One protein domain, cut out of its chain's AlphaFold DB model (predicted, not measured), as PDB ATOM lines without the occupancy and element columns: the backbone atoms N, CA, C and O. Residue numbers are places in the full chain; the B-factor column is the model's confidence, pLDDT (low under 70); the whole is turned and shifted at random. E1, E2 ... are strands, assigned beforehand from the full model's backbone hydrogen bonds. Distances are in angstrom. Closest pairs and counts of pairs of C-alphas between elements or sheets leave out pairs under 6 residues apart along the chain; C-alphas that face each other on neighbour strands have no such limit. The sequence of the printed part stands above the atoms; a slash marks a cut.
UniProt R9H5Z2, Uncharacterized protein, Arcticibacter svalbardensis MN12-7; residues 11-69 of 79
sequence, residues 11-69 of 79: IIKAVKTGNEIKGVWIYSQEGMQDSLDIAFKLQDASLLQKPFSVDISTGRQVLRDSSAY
ATOM      1  N   ILE A  11      87.644 217.951 156.838       92.12
ATOM      2  CA  ILE A  11      86.871 218.682 155.840       92.12
ATOM      3  C   ILE A  11      86.434 217.703 154.758       92.12
ATOM      4  O   ILE A  11      87.243 216.950 154.221       92.12
ATOM      5  N   ILE A  12      85.153 217.739 154.406       93.00
ATOM      6  CA  ILE A  12      84.631 217.028 153.241       93.00
ATOM      7  C   ILE A  12      84.644 217.984 152.051       93.00
ATOM      8  O   ILE A  12      84.002 219.034 152.085       93.00
ATOM      9  N   LYS A  13      85.358 217.606 150.990       95.94
ATOM     10  CA  LYS A  13      85.277 218.251 149.677       95.94
ATOM     11  C   LYS A  13      84.539 217.308 148.740       95.94
ATOM     12  O   LYS A  13      85.095 216.293 148.333       95.94
ATOM     13  N   ALA A  14      83.284 217.618 148.432       95.06
ATOM     14  CA  ALA A  14      82.429 216.746 147.637       95.06
ATOM     15  C   ALA A  14      81.550 217.522 146.659       95.06
ATOM     16  O   ALA A  14      81.205 218.681 146.889       95.06
ATOM     17  N   VAL A  15      81.167 216.840 145.584       96.75
ATOM     18  CA  VAL A  15      80.200 217.306 144.592       96.75
ATOM     19  C   VAL A  15      78.912 216.513 144.771       96.75
ATOM     20  O   VAL A  15      78.935 215.290 144.930       96.75
ATOM     21  N   LYS A  16      77.778 217.217 144.752       95.62
ATOM     22  CA  LYS A  16      76.444 216.615 144.777       95.62
ATOM     23  C   LYS A  16      75.855 216.593 143.369       95.62
ATOM     24  O   LYS A  16      75.662 217.651 142.776       95.62
ATOM     25  N   THR A  17      75.481 215.409 142.896       95.88
ATOM     26  CA  THR A  17      74.807 215.196 141.609       95.88
ATOM     27  C   THR A  17      73.509 214.436 141.853       95.88
ATOM     28  O   THR A  17      73.516 213.275 142.261       95.88
ATOM     29  N   GLY A  18      72.367 215.097 141.650       94.69
ATOM     30  CA  GLY A  18      71.069 214.538 142.036       94.69
ATOM     31  C   GLY A  18      71.036 214.228 143.536       94.69
ATOM     32  O   GLY A  18      71.225 215.129 144.356       94.69
ATOM     33  N   ASN A  19      70.837 212.958 143.889       94.69
ATOM     34  CA  ASN A  19      70.824 212.483 145.278       94.69
ATOM     35  C   ASN A  19      72.161 211.896 145.743       94.69
ATOM     36  O   ASN A  19      72.274 211.484 146.894       94.69
ATOM     37  N   GLU A  20      73.170 211.849 144.879       94.81
ATOM     38  CA  GLU A  20      74.474 211.280 145.194       94.81
ATOM     39  C   GLU A  20      75.476 212.381 145.544       94.81
ATOM     40  O   GLU A  20      75.485 213.444 144.925       94.81
ATOM     41  N   ILE A  21      76.309 212.142 146.554       95.62
ATOM     42  CA  ILE A  21      77.360 213.056 147.009       95.62
ATOM     43  C   ILE A  21      78.664 212.266 147.014       95.62
ATOM     44  O   ILE A  21      78.806 211.321 147.789       95.62
ATOM     45  N   LYS A  22      79.616 212.638 146.162       95.81
ATOM     46  CA  LYS A  22      80.919 211.969 146.041       95.81
ATOM     47  C   LYS A  22      82.048 212.962 146.231       95.81
ATOM     48  O   LYS A  22      81.951 214.107 145.788       95.81
ATOM     49  N   GLY A  23      83.118 212.529 146.876       95.00
ATOM     50  CA  GLY A  23      84.266 213.387 147.102       95.00
ATOM     51  C   GLY A  23      85.315 212.753 147.988       95.00
ATOM     52  O   GLY A  23      85.385 211.534 148.110       95.00
ATOM     53  N   VAL A  24      86.091 213.614 148.633       94.75
ATOM     54  CA  VAL A  24      87.205 213.232 149.494       94.75
ATOM     55  C   VAL A  24      87.008 213.857 150.868       94.75
ATOM     56  O   VAL A  24      86.767 215.063 151.000       94.75
ATOM     57  N   TRP A  25      87.115 213.034 151.903       93.88
ATOM     58  CA  TRP A  25      87.233 213.487 153.278       93.88
ATOM     59  C   TRP A  25      88.704 213.620 153.640       93.88
ATOM     60  O   TRP A  25      89.454 212.655 153.580       93.88
ATOM     61  N   ILE A  26      89.107 214.825 154.012       93.06
ATOM     62  CA  ILE A  26      90.479 215.168 154.358       93.06
ATOM     63  C   ILE A  26      90.531 215.393 155.866       93.06
ATOM     64  O   ILE A  26      89.845 216.284 156.374       93.06
ATOM     65  N   TYR A  27      91.326 214.608 156.583       90.00
ATOM     66  CA  TYR A  27      91.382 214.610 158.045       90.00
ATOM     67  C   TYR A  27      92.825 214.618 158.551       90.00
ATOM     68  O   TYR A  27      93.764 214.363 157.800       90.00
ATOM     69  N   SER A  28      93.003 214.936 159.832       87.62
ATOM     70  CA  SER A  28      94.315 214.910 160.480       87.62
ATOM     71  C   SER A  28      94.398 213.773 161.490       87.62
ATOM     72  O   SER A  28      93.501 213.609 162.320       87.62
ATOM     73  N   GLN A  29      95.487 213.011 161.443       80.50
ATOM     74  CA  GLN A  29      95.814 211.963 162.401       80.50
ATOM     75  C   GLN A  29      97.285 212.089 162.795       80.50
ATOM     76  O   GLN A  29      98.157 212.150 161.937       80.50
ATOM     77  N   GLU A  30      97.552 212.157 164.103       82.50
ATOM     78  CA  GLU A  30      98.920 212.202 164.655       82.50
ATOM     79  C   GLU A  30      99.797 213.313 164.037       82.50
ATOM     80  O   GLU A  30     100.994 213.152 163.829       82.50
ATOM     81  N   GLY A  31      99.187 214.465 163.726       81.50
ATOM     82  CA  GLY A  31      99.869 215.614 163.117       81.50
ATOM     83  C   GLY A  31     100.076 215.514 161.602       81.50
ATOM     84  O   GLY A  31     100.540 216.478 160.997       81.50
ATOM     85  N   MET A  32      99.688 214.402 160.974       83.31
ATOM     86  CA  MET A  32      99.730 214.211 159.525       83.31
ATOM     87  C   MET A  32      98.341 214.381 158.913       83.31
ATOM     88  O   MET A  32      97.325 214.057 159.528       83.31
ATOM     89  N   GLN A  33      98.294 214.904 157.692       86.62
ATOM     90  CA  GLN A  33      97.067 215.002 156.912       86.62
ATOM     91  C   GLN A  33      96.910 213.747 156.056       86.62
ATOM     92  O   GLN A  33      97.844 213.345 155.367       86.62
ATOM     93  N   ASP A  34      95.722 213.159 156.087       89.06
ATOM     94  CA  ASP A  34      95.350 212.021 155.254       89.06
ATOM     95  C   ASP A  34      93.987 212.284 154.601       89.06
ATOM     96  O   ASP A  34      93.283 213.256 154.914       89.06
ATOM     97  N   SER A  35      93.624 211.440 153.646       90.88
ATOM     98  CA  SER A  35      92.411 211.583 152.862       90.88
ATOM     99  C   SER A  35      91.774 210.240 152.545       90.88
ATOM    100  O   SER A  35      92.465 209.250 152.320       90.88
ATOM    101  N   LEU A  36      90.447 210.224 152.483       90.81
ATOM    102  CA  LEU A  36      89.656 209.042 152.176       90.81
ATOM    103  C   LEU A  36      88.534 209.397 151.205       90.81
ATOM    104  O   LEU A  36      87.787 210.351 151.435       90.81
ATOM    105  N   ASP A  37      88.395 208.607 150.146       93.88
ATOM    106  CA  ASP A  37      87.268 208.738 149.229       93.88
ATOM    107  C   ASP A  37      85.960 208.389 149.933       93.88
ATOM    108  O   ASP A  37      85.861 207.411 150.675       93.88
ATOM    109  N   ILE A  38      84.930 209.187 149.676       93.94
ATOM    110  CA  ILE A  38      83.614 209.058 150.293       93.94
ATOM    111  C   ILE A  38      82.523 209.110 149.233       93.94
ATOM    112  O   ILE A  38      82.568 209.890 148.279       93.94
ATOM    113  N   ALA A  39      81.493 208.297 149.443       95.75
ATOM    114  CA  ALA A  39      80.267 208.370 148.673       95.75
ATOM    115  C   ALA A  39      79.069 208.246 149.605       95.75
ATOM    116  O   ALA A  39      78.910 207.245 150.312       95.75
ATOM    117  N   PHE A  40      78.200 209.244 149.528       95.25
ATOM    118  CA  PHE A  40      76.916 209.281 150.194       95.25
ATOM    119  C   PHE A  40      75.771 209.327 149.189       95.25
ATOM    120  O   PHE A  40      75.935 209.743 148.040       95.25
ATOM    121  N   LYS A  41      74.594 208.912 149.641       95.31
ATOM    122  CA  LYS A  41      73.340 209.026 148.910       95.31
ATOM    123  C   LYS A  41      72.257 209.518 149.853       95.31
ATOM    124  O   LYS A  41      72.039 208.942 150.914       95.31
ATOM    125  N   LEU A  42      71.581 210.587 149.464       93.62
ATOM    126  CA  LEU A  42      70.371 211.040 150.131       93.62
ATOM    127  C   LEU A  42      69.213 210.152 149.679       93.62
ATOM    128  O   LEU A  42      68.940 210.034 148.482       93.62
ATOM    129  N   GLN A  43      68.548 209.521 150.636       91.19
ATOM    130  CA  GLN A  43      67.354 208.728 150.386       91.19
ATOM    131  C   GLN A  43      66.333 209.032 151.476       91.19
ATOM    132  O   GLN A  43      66.606 208.859 152.666       91.19
ATOM    133  N   ASP A  44      65.170 209.523 151.054       86.06
ATOM    134  CA  ASP A  44      64.107 210.001 151.933       86.06
ATOM    135  C   ASP A  44      64.634 211.042 152.941       86.06
ATOM    136  O   ASP A  44      65.167 212.081 152.553       86.06
ATOM    137  N   ALA A  45      64.518 210.760 154.241       84.88
ATOM    138  CA  ALA A  45      65.036 211.595 155.327       84.88
ATOM    139  C   ALA A  45      66.380 211.098 155.901       84.88
ATOM    140  O   ALA A  45      66.795 211.549 156.974       84.88
ATOM    141  N   SER A  46      67.043 210.157 155.221       89.81
ATOM    142  CA  SER A  46      68.287 209.525 155.672       89.81
ATOM    143  C   SER A  46      69.458 209.822 154.738       89.81
ATOM    144  O   SER A  46      69.299 210.064 153.539       89.81
ATOM    145  N   LEU A  47      70.662 209.772 155.303       93.19
ATOM    146  CA  LEU A  47      71.905 209.820 154.543       93.19
ATOM    147  C   LEU A  47      72.522 208.423 154.564       93.19
ATOM    148  O   LEU A  47      72.826 207.903 155.632       93.19
ATOM    149  N   LEU A  48      72.698 207.814 153.399       95.12
ATOM    150  CA  LEU A  48      73.366 206.527 153.260       95.12
ATOM    151  C   LEU A  48      74.822 206.732 152.845       95.12
ATOM    152  O   LEU A  48      75.110 207.647 152.081       95.12
ATOM    153  N   GLN A  49      75.727 205.864 153.280       94.62
ATOM    154  CA  GLN A  49      77.140 205.858 152.909       94.62
ATOM    155  C   GLN A  49      77.558 204.464 152.445       94.62
ATOM    156  O   GLN A  49      77.103 203.443 152.973       94.62
ATOM    157  N   LYS A  50      78.454 204.418 151.458       94.25
ATOM    158  CA  LYS A  50      79.178 203.189 151.131       94.25
ATOM    159  C   LYS A  50      80.185 202.848 152.249       94.25
ATOM    160  O   LYS A  50      80.908 203.740 152.704       94.25
ATOM    161  N   PRO A  51      80.262 201.586 152.700       92.56
ATOM    162  CA  PRO A  51      81.242 201.180 153.696       92.56
ATOM    163  C   PRO A  51      82.657 201.236 153.119       92.56
ATOM    164  O   PRO A  51      82.878 200.951 151.940       92.56
ATOM    165  N   PHE A  52      83.624 201.563 153.969       90.69
ATOM    166  CA  PHE A  52      85.033 201.454 153.612       90.69
ATOM    167  C   PHE A  52      85.475 199.993 153.648       90.69
ATOM    168  O   PHE A  52      85.003 199.195 154.458       90.69
ATOM    169  N   SER A  53      86.406 199.649 152.770       88.44
ATOM    170  CA  SER A  53      87.135 198.386 152.797       88.44
ATOM    171  C   SER A  53      88.593 198.640 153.145       88.44
ATOM    172  O   SER A  53      89.092 199.739 152.937       88.44
ATOM    173  N   VAL A  54      89.295 197.618 153.624       88.56
ATOM    174  CA  VAL A  54      90.752 197.673 153.754       88.56
ATOM    175  C   VAL A  54      91.378 197.116 152.479       88.56
ATOM    176  O   VAL A  54      91.007 196.036 151.999       88.56
ATOM    177  N   ASP A  55      92.300 197.876 151.905       86.94
ATOM    178  CA  ASP A  55      93.223 197.389 150.896       86.94
ATOM    179  C   ASP A  55      94.269 196.503 151.582       86.94
ATOM    180  O   ASP A  55      95.012 196.959 152.447       86.94
ATOM    181  N   ILE A  56      94.313 195.222 151.219       86.88
ATOM    182  CA  ILE A  56      95.195 194.237 151.864       86.88
ATOM    183  C   ILE A  56      96.681 194.447 151.549       86.88
ATOM    184  O   ILE A  56      97.527 193.930 152.269       86.88
ATOM    185  N   SER A  57      97.004 195.183 150.484       88.50
ATOM    186  CA  SER A  57      98.384 195.437 150.061       88.50
ATOM    187  C   SER A  57      99.001 196.627 150.794       88.50
ATOM    188  O   SER A  57     100.182 196.602 151.127       88.50
ATOM    189  N   THR A  58      98.197 197.651 151.088       85.81
ATOM    190  CA  THR A  58      98.665 198.881 151.750       85.81
ATOM    191  C   THR A  58      98.177 199.025 153.190       85.81
ATOM    192  O   THR A  58      98.655 199.898 153.912       85.81
ATOM    193  N   GLY A  59      97.201 198.215 153.614       84.38
ATOM    194  CA  GLY A  59      96.519 198.336 154.904       84.38
ATOM    195  C   GLY A  59      95.605 199.562 155.016       84.38
ATOM    196  O   GLY A  59      95.042 199.805 156.084       84.38
ATOM    197  N   ARG A  60      95.450 200.353 153.946       84.75
ATOM    198  CA  ARG A  60      94.675 201.600 153.962       84.75
ATOM    199  C   ARG A  60      93.191 201.354 153.748       84.75
ATOM    200  O   ARG A  60      92.785 200.411 153.070       84.75
ATOM    201  N   GLN A  61      92.373 202.240 154.306       87.25
ATOM    202  CA  GLN A  61      90.951 202.275 153.993       87.25
ATOM    203  C   GLN A  61      90.743 202.834 152.586       87.25
ATOM    204  O   GLN A  61      91.356 203.829 152.209       87.25
ATOM    205  N   VAL A  62      89.869 202.188 151.825       88.75
ATOM    206  CA  VAL A  62      89.510 202.565 150.459       88.75
ATOM    207  C   VAL A  62      88.009 202.425 150.255       88.75
ATOM    208  O   VAL A  62      87.348 201.572 150.860       88.75
ATOM    209  N   LEU A  63      87.467 203.250 149.368       89.69
ATOM    210  CA  LEU A  63      86.102 203.107 148.894       89.69
ATOM    211  C   LEU A  63      86.101 202.179 147.677       89.69
ATOM    212  O   LEU A  63      86.789 202.443 146.697       89.69
ATOM    213  N   ARG A  64      85.336 201.087 147.723       82.75
ATOM    214  CA  ARG A  64      85.157 200.230 146.545       82.75
ATOM    215  C   ARG A  64      83.892 200.637 145.806       82.75
ATOM    216  O   ARG A  64      82.811 200.694 146.391       82.75
ATOM    217  N   ASP A  65      84.009 200.882 144.505       74.00
ATOM    218  CA  ASP A  65      82.870 201.335 143.700       74.00
ATOM    219  C   ASP A  65      81.730 200.313 143.632       74.00
ATOM    220  O   ASP A  65      80.563 200.704 143.582       74.00
ATOM    221  N   SER A  66      82.041 199.019 143.740       81.12
ATOM    222  CA  SER A  66      81.054 197.935 143.781       81.12
ATOM    223  C   SER A  66      80.253 197.856 145.086       81.12
ATOM    224  O   SER A  66      79.270 197.120 145.151       81.12
ATOM    225  N   SER A  67      80.634 198.592 146.134       82.56
ATOM    226  CA  SER A  67      79.930 198.550 147.417       82.56
ATOM    227  C   SER A  67      78.562 199.234 147.346       82.56
ATOM    228  O   SER A  67      78.419 200.337 146.811       82.56
ATOM    229  N   ALA A  68      77.554 198.592 147.939       89.38
ATOM    230  CA  ALA A  68      76.230 199.175 148.126       89.38
ATOM    231  C   ALA A  68      76.238 200.266 149.214       89.38
ATOM    232  O   ALA A  68      77.084 200.275 150.108       89.38
ATOM    233  N   TYR A  69      75.262 201.174 149.155       91.38
ATOM    234  CA  TYR A  69      75.010 202.171 150.196       91.38
ATOM    235  C   TYR A  69      74.331 201.510 151.403       91.38
ATOM    236  O   TYR A  69      73.106 201.446 151.457       91.38
TER     237      TYR A  69
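AT A GLANCE: This is residues 11 to 69 of the 79 residues of an uncharacterized protein of Arcticibacter svalbardensis MN12-7 (UniProt R9H5Z2). A twisted sheet of four antiparallel strands, in the order E1, E2, E3, E4, makes a long wall, with the small hairpin of E5 and E6 beside E3. The printed part has 59 residues, of which 39 are in six named strands, E1 to E6 in order along the chain; there is no named helix, and the class is all strand. E1 to E4 form a meander, each strand the antiparallel neighbour of the one before. The whole is only just loose, close to compact, with a radius of gyration of the C-alphas of 12.7 A and spans of 36 by 24 by 17 A.

HOW THE PARTS SIT: Within hydrogen-bond range, E3, residues 32 to 43, has O 36 2.8 A from N 25 of E2, residues 20 to 29, and N 41 2.8 A from O 48 of E4, residues 46 to 49. Likewise N 13 of E1, residues 11 to 17, is 2.9 A from O 24 of E2. E4 runs on into E5, residues 52 to 54, at 19 degrees. In the hairpin of E5 and E6, residues 61 to 63, N 53 and O 62 are 2.9 A apart. The closest C-alphas of E3 and E6, those of Asp 37 and Leu 63, are 5.8 A apart.

IN THESE COORDINATES: E3 is 34.1 A long, E2 27.4 A. E1 begins at C-alpha 11 (86.871, 218.682, 155.840); E6 ends at C-alpha 63 (86.102, 203.107, 148.894).

THE WHOLE: The two C-alphas farthest apart, those of Gly 31 and Asp 44, are 37.9 A apart. The printed part has no cut and no long link. No printed residue is under 70 in pLDDT.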